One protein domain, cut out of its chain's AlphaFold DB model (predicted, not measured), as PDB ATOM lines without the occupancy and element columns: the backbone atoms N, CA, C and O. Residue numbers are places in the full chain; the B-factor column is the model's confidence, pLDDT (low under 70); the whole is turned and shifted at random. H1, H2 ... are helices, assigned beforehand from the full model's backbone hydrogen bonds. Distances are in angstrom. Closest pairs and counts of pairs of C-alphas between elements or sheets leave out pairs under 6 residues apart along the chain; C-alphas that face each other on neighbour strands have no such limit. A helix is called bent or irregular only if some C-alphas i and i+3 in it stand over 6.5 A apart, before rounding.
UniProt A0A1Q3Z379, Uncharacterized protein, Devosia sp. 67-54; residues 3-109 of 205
ATOM      1  N   ALA A   3      80.065  21.252 -41.667       82.25
ATOM      2  CA  ALA A   3      81.354  21.938 -41.575       82.25
ATOM      3  C   ALA A   3      82.439  21.057 -40.928       82.25
ATOM      4  O   ALA A   3      83.522  20.921 -41.488       82.25
ATOM      5  N   THR A   4      82.124  20.397 -39.807       83.38
ATOM      6  CA  THR A   4      83.017  19.421 -39.162       83.38
ATOM      7  C   THR A   4      83.343  18.272 -40.105       83.38
ATOM      8  O   THR A   4      84.508  17.929 -40.252       83.38
ATOM      9  N   GLY A   5      82.339  17.729 -40.805       81.44
ATOM     10  CA  GLY A   5      82.554  16.677 -41.799       81.44
ATOM     11  C   GLY A   5      83.593  17.084 -42.845       81.44
ATOM     12  O   GLY A   5      84.547  16.353 -43.076       81.44
ATOM     13  N   ARG A   6      83.476  18.295 -43.399       84.38
ATOM     14  CA  ARG A   6      84.438  18.814 -44.380       84.38
ATOM     15  C   ARG A   6      85.853  18.951 -43.814       84.38
ATOM     16  O   ARG A   6      86.794  18.532 -44.474       84.38
ATOM     17  N   ILE A   7      85.999  19.500 -42.604       85.88
ATOM     18  CA  ILE A   7      87.303  19.636 -41.924       85.88
ATOM     19  C   ILE A   7      87.945  18.261 -41.705       85.88
ATOM     20  O   ILE A   7      89.144  18.100 -41.898       85.88
ATOM     21  N   GLN A   8      87.133  17.262 -41.360       89.00
ATOM     22  CA  GLN A   8      87.588  15.897 -41.114       89.00
ATOM     23  C   GLN A   8      87.769  15.071 -42.400       89.00
ATOM     24  O   GLN A   8      88.181  13.915 -42.337       89.00
ATOM     25  N   GLY A   9      87.500  15.643 -43.579       88.94
ATOM     26  CA  GLY A   9      87.658  14.972 -44.872       88.94
ATOM     27  C   GLY A   9      86.539  13.983 -45.219       88.94
ATOM     28  O   GLY A   9      86.770  13.054 -45.989       88.94
ATOM     29  N   LEU A  10      85.345  14.151 -44.643       90.69
ATOM     30  CA  LEU A  10      84.142  13.402 -45.009       90.69
ATOM     31  C   LEU A  10      83.602  13.915 -46.347       90.69
ATOM     32  O   LEU A  10      83.216  15.081 -46.463       90.69
ATOM     33  N   THR A  11      83.550  13.033 -47.339       91.19
ATOM     34  CA  THR A  11      83.098  13.339 -48.700       91.19
ATOM     35  C   THR A  11      81.630  12.988 -48.910       91.19
ATOM     36  O   THR A  11      80.895  13.780 -49.499       91.19
ATOM     37  N   ASN A  12      81.169  11.859 -48.361       89.12
ATOM     38  CA  ASN A  12      79.772  11.454 -48.412       89.12
ATOM     39  C   ASN A  12      79.233  11.103 -47.017       89.12
ATOM     40  O   ASN A  12      79.449  10.012 -46.497       89.12
ATOM     41  N   ALA A  13      78.440  12.006 -46.433       88.00
ATOM     42  CA  ALA A  13      77.804  11.779 -45.133       88.00
ATOM     43  C   ALA A  13      76.746  10.660 -45.137       88.00
ATOM     44  O   ALA A  13      76.376  10.176 -44.070       88.00
ATOM     45  N   TYR A  14      76.271  10.247 -46.314       90.44
ATOM     46  CA  TYR A  14      75.325   9.143 -46.472       90.44
ATOM     47  C   TYR A  14      76.014   7.791 -46.691       90.44
ATOM     48  O   TYR A  14      75.331   6.771 -46.734       90.44
ATOM     49  N   ASN A  15      77.347   7.753 -46.814       93.69
ATOM     50  CA  ASN A  15      78.105   6.508 -46.777       93.69
ATOM     51  C   ASN A  15      78.383   6.140 -45.307       93.69
ATOM     52  O   ASN A  15      79.220   6.789 -44.674       93.69
ATOM     53  N   PRO A  16      77.719   5.115 -44.740       90.94
ATOM     54  CA  PRO A  16      77.843   4.802 -43.319       90.94
ATOM     55  C   PRO A  16      79.261   4.376 -42.931       90.94
ATOM     56  O   PRO A  16      79.725   4.748 -41.857       90.94
ATOM     57  N   ALA A  17      79.976   3.651 -43.796       91.06
ATOM     58  CA  ALA A  17      81.336   3.202 -43.506       91.06
ATOM     59  C   ALA A  17      82.301   4.391 -43.418       91.06
ATOM     60  O   ALA A  17      83.062   4.514 -42.459       91.06
ATOM     61  N   GLU A  18      82.224   5.309 -44.384       92.62
ATOM     62  CA  GLU A  18      83.042   6.522 -44.388       92.62
ATOM     63  C   GLU A  18      82.696   7.431 -43.201       92.62
ATOM     64  O   GLU A  18      83.590   7.902 -42.496       92.62
ATOM     65  N   ALA A  19      81.404   7.646 -42.943       91.50
ATOM     66  CA  ALA A  19      80.938   8.473 -41.837       91.50
ATOM     67  C   ALA A  19      81.404   7.934 -40.478       91.50
ATOM     68  O   ALA A  19      81.907   8.708 -39.659       91.50
ATOM     69  N   LEU A  20      81.286   6.621 -40.244       91.44
ATOM     70  CA  LEU A  20      81.760   5.975 -39.018       91.44
ATOM     71  C   LEU A  20      83.277   6.093 -38.877       91.44
ATOM     72  O   LEU A  20      83.757   6.501 -37.822       91.44
ATOM     73  N   TRP A  21      84.025   5.812 -39.946       91.94
ATOM     74  CA  TRP A  21      85.483   5.895 -39.933       91.94
ATOM     75  C   TRP A  21      85.967   7.314 -39.604       91.94
ATOM     76  O   TRP A  21      86.788   7.504 -38.708       91.94
ATOM     77  N   ARG A  22      85.401   8.337 -40.259       94.31
ATOM     78  CA  ARG A  22      85.732   9.747 -39.994       94.31
ATOM     79  C   ARG A  22      85.341  10.181 -38.583       94.31
ATOM     80  O   ARG A  22      86.090  10.917 -37.946       94.31
ATOM     81  N   SER A  23      84.196   9.714 -38.089       92.44
ATOM     82  CA  SER A  23      83.739  10.015 -36.727       92.44
ATOM     83  C   SER A  23      84.678   9.419 -35.678       92.44
ATOM     84  O   SER A  23      85.041  10.117 -34.735       92.44
ATOM     85  N   ALA A  24      85.115   8.169 -35.867       92.94
ATOM     86  CA  ALA A  24      86.049   7.492 -34.970       92.94
ATOM     87  C   ALA A  24      87.415   8.195 -34.926       92.94
ATOM     88  O   ALA A  24      87.926   8.466 -33.843       92.94
ATOM     89  N   HIS A  25      87.966   8.567 -36.087       94.75
ATOM     90  CA  HIS A  25      89.213   9.341 -36.162       94.75
ATOM     91  C   HIS A  25      89.107  10.686 -35.452       94.75
ATOM     92  O   HIS A  25      89.996  11.062 -34.694       94.75
ATOM     93  N   TYR A  26      88.008  11.408 -35.662       95.50
ATOM     94  CA  TYR A  26      87.819  12.692 -35.000       95.50
ATOM     95  C   TYR A  26      87.668  12.536 -33.478       95.50
ATOM     96  O   TYR A  26      88.277  13.289 -32.723       95.50
ATOM     97  N   LEU A  27      86.929  11.525 -33.007       95.62
ATOM     98  CA  LEU A  27      86.862  11.180 -31.582       95.62
ATOM     99  C   LEU A  27      88.243  10.867 -30.996       95.62
ATOM    100  O   LEU A  27      88.538  11.312 -29.888       95.62
ATOM    101  N   ASP A  28      89.103  10.163 -31.735       95.62
ATOM    102  CA  ASP A  28      90.464   9.852 -31.292       95.62
ATOM    103  C   ASP A  28      91.355  11.100 -31.198       95.62
ATOM    104  O   ASP A  28      92.049  11.301 -30.201       95.62
ATOM    105  N   GLN A  29      91.264  12.004 -32.177       96.81
ATOM    106  CA  GLN A  29      91.936  13.306 -32.121       96.81
ATOM    107  C   GLN A  29      91.483  14.122 -30.905       96.81
ATOM    108  O   GLN A  29      92.307  14.693 -30.189       96.81
ATOM    109  N   LEU A  30      90.174  14.161 -30.643       97.56
ATOM    110  CA  LEU A  30      89.612  14.851 -29.483       97.56
ATOM    111  C   LEU A  30      90.056  14.203 -28.169       97.56
ATOM    112  O   LEU A  30      90.372  14.917 -27.221       97.56
ATOM    113  N   ARG A  31      90.133  12.870 -28.116       96.31
ATOM    114  CA  ARG A  31      90.672  12.129 -26.969       96.31
ATOM    115  C   ARG A  31      92.134  12.483 -26.729       96.31
ATOM    116  O   ARG A  31      92.492  12.759 -25.591       96.31
ATOM    117  N   GLY A  32      92.958  12.543 -27.774       97.12
ATOM    118  CA  GLY A  32      94.345  12.999 -27.668       97.12
ATOM    119  C   GLY A  32      94.459  14.448 -27.181       97.12
ATOM    120  O   GLY A  32      95.327  14.762 -26.373       97.12
ATOM    121  N   LYS A  33      93.549  15.325 -27.622       97.50
ATOM    122  CA  LYS A  33      93.529  16.747 -27.247       97.50
ATOM    123  C   LYS A  33      93.052  17.005 -25.815       97.50
ATOM    124  O   LYS A  33      93.589  17.885 -25.151       97.50
ATOM    125  N   PHE A  34      92.026  16.289 -25.361       97.06
ATOM    126  CA  PHE A  34      91.361  16.533 -24.075       97.06
ATOM    127  C   PHE A  34      91.648  15.458 -23.017       97.06
ATOM    128  O   PHE A  34      91.163  15.556 -21.895       97.06
ATOM    129  N   GLY A  35      92.444  14.442 -23.350       95.06
ATOM    130  CA  GLY A  35      92.992  13.447 -22.426       95.06
ATOM    131  C   GLY A  35      92.139  12.191 -22.234       95.06
ATOM    132  O   GLY A  35      92.696  11.116 -22.029       95.06
ATOM    133  N   ASN A  36      90.808  12.280 -22.324       94.88
ATOM    134  CA  ASN A  36      89.920  11.130 -22.118       94.88
ATOM    135  C   ASN A  36      88.677  11.139 -23.025       94.88
ATOM    136  O   ASN A  36      88.355  12.138 -23.672       94.88
ATOM    137  N   LEU A  37      87.983   9.997 -23.086       94.19
ATOM    138  CA  LEU A  37      86.828   9.791 -23.968       94.19
ATOM    139  C   LEU A  37      85.590  10.601 -23.558       94.19
ATOM    140  O   LEU A  37      84.837  11.016 -24.437       94.19
ATOM    141  N   GLY A  38      85.378  10.875 -22.269       95.69
ATOM    142  CA  GLY A  38      84.244  11.689 -21.823       95.69
ATOM    143  C   GLY A  38      84.364  13.154 -22.233       95.69
ATOM    144  O   GLY A  38      83.419  13.728 -22.778       95.69
ATOM    145  N   LEU A  39      85.546  13.753 -22.057       97.62
ATOM    146  CA  LEU A  39      85.825  15.115 -22.522       97.62
ATOM    147  C   LEU A  39      85.875  15.190 -24.056       97.62
ATOM    148  O   LEU A  39      85.410  16.172 -24.638       97.62
ATOM    149  N   ALA A  40      86.343  14.132 -24.725       97.31
ATOM    150  CA  ALA A  40      86.252  14.016 -26.179       97.31
ATOM    151  C   ALA A  40      84.794  13.985 -26.663       97.31
ATOM    152  O   ALA A  40      84.437  14.734 -27.571       97.31
ATOM    153  N   ALA A  41      83.926  13.189 -26.030       97.06
ATOM    154  CA  ALA A  41      82.497  13.139 -26.337       97.06
ATOM    155  C   ALA A  41      81.816  14.497 -26.091       97.06
ATOM    156  O   ALA A  41      81.016  14.953 -26.915       97.06
ATOM    157  N   ALA A  42      82.187  15.190 -25.009       97.56
ATOM    158  CA  ALA A  42      81.727  16.549 -24.744       97.56
ATOM    159  C   ALA A  42      82.133  17.509 -25.873       97.56
ATOM    160  O   ALA A  42      81.324  18.326 -26.305       97.56
ATOM    161  N   ALA A  43      83.366  17.407 -26.381       97.44
ATOM    162  CA  ALA A  43      83.873  18.289 -27.432       97.44
ATOM    163  C   ALA A  43      83.250  17.966 -28.794       97.44
ATOM    164  O   ALA A  43      82.955  18.875 -29.572       97.44
ATOM    165  N   TYR A  44      82.988  16.685 -29.045       95.88
ATOM    166  CA  TYR A  44      82.327  16.194 -30.245       95.88
ATOM    167  C   TYR A  44      80.907  16.764 -30.385       95.88
ATOM    168  O   TYR A  44      80.525  17.211 -31.467       95.88
ATOM    169  N   ASN A  45      80.137  16.796 -29.290       96.25
ATOM    170  CA  ASN A  45      78.781  17.355 -29.268       96.25
ATOM    171  C   ASN A  45      78.764  18.882 -29.065       96.25
ATOM    172  O   ASN A  45      78.138  19.609 -29.833       96.25
ATOM    173  N   GLY A  46      79.441  19.369 -28.026       94.19
ATOM    174  CA  GLY A  46      79.341  20.744 -27.534       94.19
ATOM    175  C   GLY A  46      80.345  21.730 -28.132       94.19
ATOM    176  O   GLY A  46      80.213  22.935 -27.888       94.19
ATOM    177  N   GLY A  47      81.316  21.243 -28.906       95.19
ATOM    178  CA  GLY A  47      82.365  22.021 -29.559       95.19
ATOM    179  C   GLY A  47      83.636  22.182 -28.719       95.19
ATOM    180  O   GLY A  47      83.595  22.491 -27.527       95.19
ATOM    181  N   GLU A  48      84.788  22.052 -29.380       95.75
ATOM    182  CA  GLU A  48      86.120  22.048 -28.760       95.75
ATOM    183  C   GLU A  48      86.404  23.282 -27.892       95.75
ATOM    184  O   GLU A  48      86.845  23.155 -26.752       95.75
ATOM    185  N   ASN A  49      86.107  24.485 -28.394       96.12
ATOM    186  CA  ASN A  49      86.375  25.731 -27.665       96.12
ATOM    187  C   ASN A  49      85.553  25.846 -26.375       96.12
ATOM    188  O   ASN A  49      85.994  26.475 -25.416       96.12
ATOM    189  N   ARG A  50      84.341  25.278 -26.353       96.81
ATOM    190  CA  ARG A  50      83.492  25.298 -25.158       96.81
ATOM    191  C   ARG A  50      84.047  24.350 -24.101       96.81
ATOM    192  O   ARG A  50      84.149  24.745 -22.947       96.81
ATOM    193  N   VAL A  51      84.473  23.156 -24.510       97.94
ATOM    194  CA  VAL A  51      85.114  22.187 -23.612       97.94
ATOM    195  C   VAL A  51      86.445  22.701 -23.078       97.94
ATOM    196  O   VAL A  51      86.693  22.584 -21.885       97.94
ATOM    197  N   ALA A  52      87.260  23.362 -23.904       98.00
ATOM    198  CA  ALA A  52      88.503  23.980 -23.443       98.00
ATOM    199  C   ALA A  52      88.262  25.016 -22.326       98.00
ATOM    200  O   ALA A  52      88.955  25.002 -21.312       98.00
ATOM    201  N   ARG A  53      87.245  25.881 -22.471       97.94
ATOM    202  CA  ARG A  53      86.876  26.845 -21.416       97.94
ATOM    203  C   ARG A  53      86.324  26.174 -20.165       97.94
ATOM    204  O   ARG A  53      86.641  26.621 -19.068       97.94
ATOM    205  N   PHE A  54      85.527  25.120 -20.336       97.06
ATOM    206  CA  PHE A  54      85.000  24.323 -19.232       97.06
ATOM    207  C   PHE A  54      86.114  23.687 -18.401       97.06
ATOM    208  O   PHE A  54      86.142  23.867 -17.189       97.06
ATOM    209  N   ILE A  55      87.086  23.046 -19.054       97.44
ATOM    210  CA  ILE A  55      88.263  22.480 -18.385       97.44
ATOM    211  C   ILE A  55      89.068  23.575 -17.672       97.44
ATOM    212  O   ILE A  55      89.518  23.380 -16.550       97.44
ATOM    213  N   ALA A  56      89.214  24.748 -18.293       97.19
ATOM    214  CA  ALA A  56      89.916  25.885 -17.700       97.19
ATOM    215  C   ALA A  56      89.130  26.608 -16.584       97.19
ATOM    216  O   ALA A  56      89.622  27.601 -16.055       97.19
ATOM    217  N   GLY A  57      87.901  26.188 -16.260       95.56
ATOM    218  CA  GLY A  57      87.049  26.861 -15.272       95.56
ATOM    219  C   GLY A  57      86.587  28.266 -15.684       95.56
ATOM    220  O   GLY A  57      86.185  29.060 -14.840       95.56
ATOM    221  N   THR A  58      86.651  28.598 -16.977       95.81
ATOM    222  CA  THR A  58      86.306  29.926 -17.533       95.81
ATOM    223  C   THR A  58      84.989  29.929 -18.314       95.81
ATOM    224  O   THR A  58      84.642  30.912 -18.972       95.81
ATOM    225  N   GLY A  59      84.240  28.828 -18.276       92.81
ATOM    226  CA  GLY A  59      82.912  28.732 -18.865       92.81
ATOM    227  C   GLY A  59      82.240  27.400 -18.565       92.81
ATOM    228  O   GLY A  59      82.866  26.488 -18.039       92.81
ATOM    229  N   ASP A  60      80.974  27.283 -18.953       91.88
ATOM    230  CA  ASP A  60      80.160  26.097 -18.691       91.88
ATOM    231  C   ASP A  60      79.848  25.299 -19.964       91.88
ATOM    232  O   ASP A  60      79.941  25.791 -21.099       91.88
ATOM    233  N   LEU A  61      79.420  24.051 -19.767       92.62
ATOM    234  CA  LEU A  61      78.816  23.233 -20.816       92.62
ATOM    235  C   LEU A  61      77.306  23.467 -20.887       92.62
ATOM    236  O   LEU A  61      76.631  23.670 -19.878       92.62
ATOM    237  N   ALA A  62      76.756  23.391 -22.100       87.88
ATOM    238  CA  ALA A  62      75.311  23.389 -22.281       87.88
ATOM    239  C   ALA A  62      74.705  22.124 -21.654       87.88
ATOM    240  O   ALA A  62      75.316  21.055 -21.702       87.88
ATOM    241  N   ALA A  63      73.478  22.231 -21.131       78.94
ATOM    242  CA  ALA A  63      72.762  21.094 -20.551       78.94
ATOM    243  C   ALA A  63      72.712  19.894 -21.511       78.94
ATOM    244  O   ALA A  63      73.001  18.781 -21.092       78.94
ATOM    245  N   GLU A  64      72.453  20.143 -22.800       85.38
ATOM    246  CA  GLU A  64      72.474  19.119 -23.851       85.38
ATOM    247  C   GLU A  64      73.793  18.338 -23.884       85.38
ATOM    248  O   GLU A  64      73.770  17.115 -23.932       85.38
ATOM    249  N   THR A  65      74.939  19.018 -23.806       93.62
ATOM    250  CA  THR A  65      76.257  18.369 -23.843       93.62
ATOM    251  C   THR A  65      76.529  17.564 -22.578       93.62
ATOM    252  O   THR A  65      77.050  16.455 -22.664       93.62
ATOM    253  N   ILE A  66      76.143  18.086 -21.410       86.81
ATOM    254  CA  ILE A  66      76.248  17.349 -20.140       86.81
ATOM    255  C   ILE A  66      75.439  16.048 -20.231       86.81
ATOM    256  O   ILE A  66      75.919  14.979 -19.859       86.81
ATOM    257  N   ASP A  67      74.223  16.141 -20.766       81.19
ATOM    258  CA  ASP A  67      73.317  15.005 -20.910       81.19
ATOM    259  C   ASP A  67      73.799  14.011 -21.961       81.19
ATOM    260  O   ASP A  67      73.743  12.806 -21.739       81.19
ATOM    261  N   TYR A  68      74.322  14.507 -23.080       90.75
ATOM    262  CA  TYR A  68      74.898  13.691 -24.137       90.75
ATOM    263  C   TYR A  68      76.013  12.783 -23.604       90.75
ATOM    264  O   TYR A  68      75.985  11.578 -23.848       90.75
ATOM    265  N   VAL A  69      76.952  13.332 -22.824       93.62
ATOM    266  CA  VAL A  69      78.054  12.550 -22.238       93.62
ATOM    267  C   VAL A  69      77.519  11.473 -21.295       93.62
ATOM    268  O   VAL A  69      77.902  10.312 -21.428       93.62
ATOM    269  N   GLN A  70      76.583  11.825 -20.407       86.62
ATOM    270  CA  GLN A  70      75.956  10.870 -19.488       86.62
ATOM    271  C   GLN A  70      75.223   9.748 -20.232       86.62
ATOM    272  O   GLN A  70      75.297   8.592 -19.827       86.62
ATOM    273  N   ILE A  71      74.489  10.072 -21.300       82.62
ATOM    274  CA  ILE A  71      73.698   9.098 -22.064       82.62
ATOM    275  C   ILE A  71      74.607   8.123 -22.814       82.62
ATOM    276  O   ILE A  71      74.330   6.930 -22.829       82.62
ATOM    277  N   VAL A  72      75.673   8.624 -23.441       87.31
ATOM    278  CA  VAL A  72      76.567   7.803 -24.269       87.31
ATOM    279  C   VAL A  72      77.528   6.976 -23.418       87.31
ATOM    280  O   VAL A  72      77.804   5.831 -23.759       87.31
ATOM    281  N   THR A  73      78.045   7.542 -22.326       87.25
ATOM    282  CA  THR A  73      79.098   6.899 -21.518       87.25
ATOM    283  C   THR A  73      78.586   6.262 -20.230       87.25
ATOM    284  O   THR A  73      79.307   5.489 -19.611       87.25
ATOM    285  N   GLY A  74      77.371   6.600 -19.797       84.94
ATOM    286  CA  GLY A  74      76.851   6.225 -18.481       84.94
ATOM    287  C   GLY A  74      77.442   7.030 -17.318       84.94
ATOM    288  O   GLY A  74      77.017   6.829 -16.184       84.94
ATOM    289  N   ILE A  75      78.376   7.954 -17.573       85.75
ATOM    290  CA  ILE A  75      79.165   8.647 -16.547       85.75
ATOM    291  C   ILE A  75      79.052  10.175 -16.717       85.75
ATOM    292  O   ILE A  75      79.130  10.668 -17.852       85.75
ATOM    293  N   PRO A  76      78.895  10.954 -15.627       87.62
ATOM    294  CA  PRO A  76      78.808  12.407 -15.705       87.62
ATOM    295  C   PRO A  76      80.093  13.039 -16.239       87.62
ATOM    296  O   PRO A  76      81.198  12.660 -15.863       87.62
ATOM    297  N   VAL A  77      79.970  14.086 -17.061       92.62
ATOM    298  CA  VAL A  77      81.138  14.830 -17.584       92.62
ATOM    299  C   VAL A  77      82.015  15.444 -16.482       92.62
ATOM    300  O   VAL A  77      83.204  15.658 -16.693       92.62
ATOM    301  N   THR A  78      81.449  15.716 -15.304       89.62
ATOM    302  CA  THR A  78      82.192  16.201 -14.131       89.62
ATOM    303  C   THR A  78      83.162  15.162 -13.589       89.62
ATOM    304  O   THR A  78      84.264  15.522 -13.196       89.62
ATOM    305  N   ASP A  79      82.795  13.887 -13.635       91.44
ATOM    306  CA  ASP A  79      83.599  12.794 -13.092       91.44
ATOM    307  C   ASP A  79      84.767  12.520 -14.051       91.44
ATOM    308  O   ASP A  79      85.915  12.357 -13.637       91.44
ATOM    309  N   TRP A  80      84.507  12.626 -15.361       94.94
ATOM    310  CA  TRP A  80      85.545  12.651 -16.396       94.94
ATOM    311  C   TRP A  80      86.521  13.825 -16.255       94.94
ATOM    312  O   TRP A  80      87.693  13.677 -16.602       94.94
ATOM    313  N   LEU A  81      86.054  14.993 -15.796       95.44
ATOM    314  CA  LEU A  81      86.910  16.153 -15.536       95.44
ATOM    315  C   LEU A  81      87.749  15.960 -14.265       95.44
ATOM    316  O   LEU A  81      88.921  16.324 -14.260       95.44
ATOM    317  N   ALA A  82      87.158  15.389 -13.213       92.81
ATOM    318  CA  ALA A  82      87.839  15.096 -11.953       92.81
ATOM    319  C   ALA A  82      88.883  13.974 -12.083       92.81
ATOM    320  O   ALA A  82      89.816  13.907 -11.289       92.81
ATOM    321  N   GLY A  83      88.756  13.123 -13.107       89.50
ATOM    322  CA  GLY A  83      89.599  11.939 -13.274       89.50
ATOM    323  C   GLY A  83      89.124  10.742 -12.446       89.50
ATOM    324  O   GLY A  83      89.831   9.742 -12.376       89.50
ATOM    325  N   ASP A  84      87.915  10.807 -11.889       84.88
ATOM    326  CA  ASP A  84      87.316   9.783 -11.022       84.88
ATOM    327  C   ASP A  84      86.674   8.632 -11.819       84.88
ATOM    328  O   ASP A  84      85.772   7.936 -11.351       84.88
ATOM    329  N   VAL A  85      87.121   8.423 -13.059       86.25
ATOM    330  CA  VAL A  85      86.582   7.400 -13.958       86.25
ATOM    331  C   VAL A  85      87.552   6.239 -14.051       86.25
ATOM    332  O   VAL A  85      88.679   6.384 -14.525       86.25
ATOM    333  N   ALA A  86      87.091   5.064 -13.625       83.81
ATOM    334  CA  ALA A  86      87.854   3.834 -13.759       83.81
ATOM    335  C   ALA A  86      88.188   3.556 -15.232       83.81
ATOM    336  O   ALA A  86      87.375   3.774 -16.135       83.81
ATOM    337  N   THR A  87      89.392   3.036 -15.477       81.00
ATOM    338  CA  THR A  87      89.777   2.588 -16.815       81.00
ATOM    339  C   THR A  87      88.814   1.495 -17.265       81.00
ATOM    340  O   THR A  87      88.704   0.450 -16.628       81.00
ATOM    341  N   THR A  88      88.090   1.760 -18.348       81.94
ATOM    342  CA  THR A  88      87.157   0.797 -18.931       81.94
ATOM    343  C   THR A  88      87.912  -0.095 -19.904       81.94
ATOM    344  O   THR A  88      88.607   0.408 -20.789       81.94
ATOM    345  N   ASP A  89      87.767  -1.408 -19.750       85.75
ATOM    346  CA  ASP A  89      88.212  -2.358 -20.761       85.75
ATOM    347  C   ASP A  89      87.196  -2.379 -21.910       85.75
ATOM    348  O   ASP A  89      86.035  -2.745 -21.729       85.75
ATOM    349  N   TYR A  90      87.633  -1.933 -23.086       84.75
ATOM    350  CA  TYR A  90      86.819  -1.923 -24.303       84.75
ATOM    351  C   TYR A  90      87.024  -3.184 -25.157       84.75
ATOM    352  O   TYR A  90      86.532  -3.243 -26.288       84.75
ATOM    353  N   ALA A  91      87.757  -4.187 -24.660       90.75
ATOM    354  CA  ALA A  91      87.878  -5.473 -25.325       90.75
ATOM    355  C   ALA A  91      86.505  -6.150 -25.441       90.75
ATOM    356  O   ALA A  91      85.761  -6.298 -24.474       90.75
ATOM    357  N   LEU A  92      86.166  -6.583 -26.656       90.81
ATOM    358  CA  LEU A  92      84.914  -7.298 -26.929       90.81
ATOM    359  C   LEU A  92      84.999  -8.793 -26.574       90.81
ATOM    360  O   LEU A  92      83.983  -9.478 -26.519       90.81
ATOM    361  N   SER A  93      86.212  -9.310 -26.384       92.88
ATOM    362  CA  SER A  93      86.511 -10.698 -26.032       92.88
ATOM    363  C   SER A  93      87.886 -10.742 -25.361       92.88
ATOM    364  O   SER A  93      88.762  -9.945 -25.690       92.88
ATOM    365  N   ALA A  94      88.059 -11.660 -24.407       92.69
ATOM    366  CA  ALA A  94      89.318 -11.836 -23.679       92.69
ATOM    367  C   ALA A  94      90.370 -12.627 -24.481       92.69
ATOM    368  O   ALA A  94      91.551 -12.622 -24.148       92.69
ATOM    369  N   ASP A  95      89.923 -13.340 -25.513       95.12
ATOM    370  CA  ASP A  95      90.663 -14.359 -26.254       95.12
ATOM    371  C   ASP A  95      90.937 -13.987 -27.723       95.12
ATOM    372  O   ASP A  95      91.772 -14.624 -28.364       95.12
ATOM    373  N   LYS A  96      90.273 -12.957 -28.261       94.56
ATOM    374  CA  LYS A  96      90.394 -12.525 -29.663       94.56
ATOM    375  C   LYS A  96      90.892 -11.094 -29.775       94.56
ATOM    376  O   LYS A  96      90.687 -10.273 -28.882       94.56
ATOM    377  N   SER A  97      91.486 -10.757 -30.920       95.44
ATOM    378  CA  SER A  97      91.761  -9.355 -31.229       95.44
ATOM    379  C   SER A  97      90.455  -8.556 -31.344       95.44
ATOM    380  O   SER A  97      89.402  -9.097 -31.692       95.44
ATOM    381  N   PHE A  98      90.520  -7.240 -31.110       92.50
ATOM    382  CA  PHE A  98      89.345  -6.370 -31.235       92.50
ATOM    383  C   PHE A  98      88.686  -6.486 -32.616       92.50
ATOM    384  O   PHE A  98      87.463  -6.526 -32.707       92.50
ATOM    385  N   ALA A  99      89.479  -6.572 -33.690       92.75
ATOM    386  CA  ALA A  99      88.964  -6.672 -35.055       92.75
ATOM    387  C   ALA A  99      88.175  -7.972 -35.282       92.75
ATOM    388  O   ALA A  99      87.048  -7.923 -35.772       92.75
ATOM    389  N   GLU A 100      88.726  -9.117 -34.874       95.31
ATOM    390  CA  GLU A 100      88.050 -10.415 -34.990       95.31
ATOM    391  C   GLU A 100      86.775 -10.462 -34.146       95.31
ATOM    392  O   GLU A 100      85.731 -10.911 -34.616       95.31
ATOM    393  N   ALA A 101      86.838  -9.961 -32.911       95.19
ATOM    394  CA  ALA A 101      85.685  -9.903 -32.023       95.19
ATOM    395  C   ALA A 101      84.605  -8.934 -32.533       95.19
ATOM    396  O   ALA A 101      83.416  -9.221 -32.413       95.19
ATOM    397  N   CYS A 102      84.999  -7.812 -33.144       91.12
ATOM    398  CA  CYS A 102      84.082  -6.842 -33.739       91.12
ATOM    399  C   CYS A 102      83.351  -7.423 -34.956       91.12
ATOM    400  O   CYS A 102      82.136  -7.260 -35.066       91.12
ATOM    401  N   ILE A 103      84.059  -8.148 -35.830       92.38
ATOM    402  CA  ILE A 103      83.447  -8.851 -36.968       92.38
ATOM    403  C   ILE A 103      82.489  -9.932 -36.466       92.38
ATOM    404  O   ILE A 103      81.334  -9.957 -36.885       92.38
ATOM    405  N   ALA A 104      82.924 -10.763 -35.513       92.31
ATOM    406  CA  ALA A 104      82.067 -11.785 -34.922       92.31
ATOM    407  C   ALA A 104      80.805 -11.167 -34.302       92.31
ATOM    408  O   ALA A 104      79.699 -11.640 -34.555       92.31
ATOM    409  N   LEU A 105      80.945 -10.061 -33.559       89.62
ATOM    410  CA  LEU A 105      79.808  -9.318 -33.024       89.62
ATOM    411  C   LEU A 105      78.892  -8.823 -34.146       89.62
ATOM    412  O   LEU A 105      77.685  -8.953 -34.013       89.62
ATOM    413  N   ALA A 106      79.417  -8.284 -35.245       86.88
ATOM    414  CA  ALA A 106      78.595  -7.826 -36.366       86.88
ATOM    415  C   ALA A 106      77.808  -8.969 -37.037       86.88
ATOM    416  O   ALA A 106      76.675  -8.760 -37.466       86.88
ATOM    417  N   GLU A 107      78.376 -10.176 -37.096       89.56
ATOM    418  CA  GLU A 107      77.727 -11.364 -37.664       89.56
ATOM    419  C   GLU A 107      76.670 -11.968 -36.730       89.56
ATOM    420  O   GLU A 107      75.614 -12.421 -37.181       89.56
ATOM    421  N   THR A 108      76.938 -11.983 -35.421       86.56
ATOM    422  CA  THR A 108      76.067 -12.643 -34.438       86.56
ATOM    423  C   THR A 108      75.072 -11.700 -33.775       86.56
ATOM    424  O   THR A 108      74.026 -12.150 -33.303       86.56
ATOM    425  N   SER A 109      75.385 -10.404 -33.705       78.56
ATOM    426  CA  SER A 109      74.526  -9.400 -33.084       78.56
ATOM    427  C   SER A 109      73.247  -9.283 -33.888       78.56
ATOM    428  O   SER A 109      73.200  -8.756 -35.000       78.56
TER     429      SER A 109
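AT A GLANCE: This is residues 3 to 109 of the 205 residues of an uncharacterized protein of Devosia sp. 67-54 (UniProt A0A1Q3Z379). Look first at the long helix H2: its last part, residues 27 to 34, packs on a cluster of four short helices, in which H3 is the core and H4, H5 and H6 gather round it. The rest of H2 runs out from that cluster, with little H1 close to it at Arg 22, while a long link, residues 83 to 97, leads from H6 to a separate helix, H7, which touches no other helix. You will find 107 printed residues with seven named helices, H1 to H7 in order along the chain, and no named strand; the class is all helix, and the helices that touch are mostly crossed. The whole is only just compact, close to loose, with a radius of gyration of the C-alphas of 15.6 A and spans of 46 by 36 by 22 A.

IN THESE COORDINATES: Find C-alpha 16 at (77.843, 4.802, -43.319); from there H2 runs through residues 16 to 34, 26.3 A from first to last C-alpha, and ends with C-alpha 34 at (91.361, 16.533, -24.075). Just after it comes H3, residues 37 to 46, 13.7 A long. Read on to H4, residues 48 to 55, 10.6 A, and then to H5, residues 63 to 73, 15.6 A. H6 is residues 77 to 82, 8.8 A. Go back to the first printed residue for H1, residues 3 to 7, 6.4 A. H7, residues 98 to 108, is 15.0 A long and ends with C-alpha 108 at (76.067, -12.643, -34.438). No helix is bent or irregular.

HOW THE PARTS SIT: Start at H2, the longest helix, and look at Leu 30 and Ala 40: their C-alphas, the closest of H2 and H3, are 4.8 A apart. H2 touches H3 with residues 27 to 34 alone, opposite ways at a steep tilt of 68 degrees, only just short of about perpendicular. H3 is the hub, touching four helices, H2, H4, H5 and H6. Its closest C-alphas to H4 are those of Ala 43 and Val 51, 5.6 A apart, and the two run opposite ways at a steep tilt of 55 degrees. H3 and H5 touch with the C-alphas of Gly 46 and Thr 65 closest, 5.4 A apart, opposite ways at 38 degrees, a tilt only just steep. H3 and H6 touch where the C-alphas of Gly 38 and Trp 80, their closest, are 5.7 A apart; they run opposite ways at a steep tilt of 45 degrees. H5 and H6 only just touch, with 3 pairs of C-alphas within 8 A, the closest those of Val 69 and Val 77 at 6.0 A, and they stand about perpendicular, at 78 degrees. H2 and H4 are near each other. Look back along H2, before residues 27 to 34, for H1, which is close but not clearly touching: the C-alphas of Gly 5 and Arg 22, the closest of H1 and H2, are 7.8 A apart. H7 is apart from H1, H2, H3, H4, H5 and H6. In all seven helices every O i to N i+4 pair is within hydrogen-bond range.

THE WHOLE: Look to Thr 58 and Thr 108 for the two C-alphas farthest apart, 46.9 A. The printed part, residues 3 to 109, has no cut. The link from H6 to H7, 15 residues, is long; those from H2 to H3, H3 to H4 and H5 to H6 are tight. The mean pLDDT of the printed part is 91.5, and no printed residue is under 70; H1 has a mean of 83.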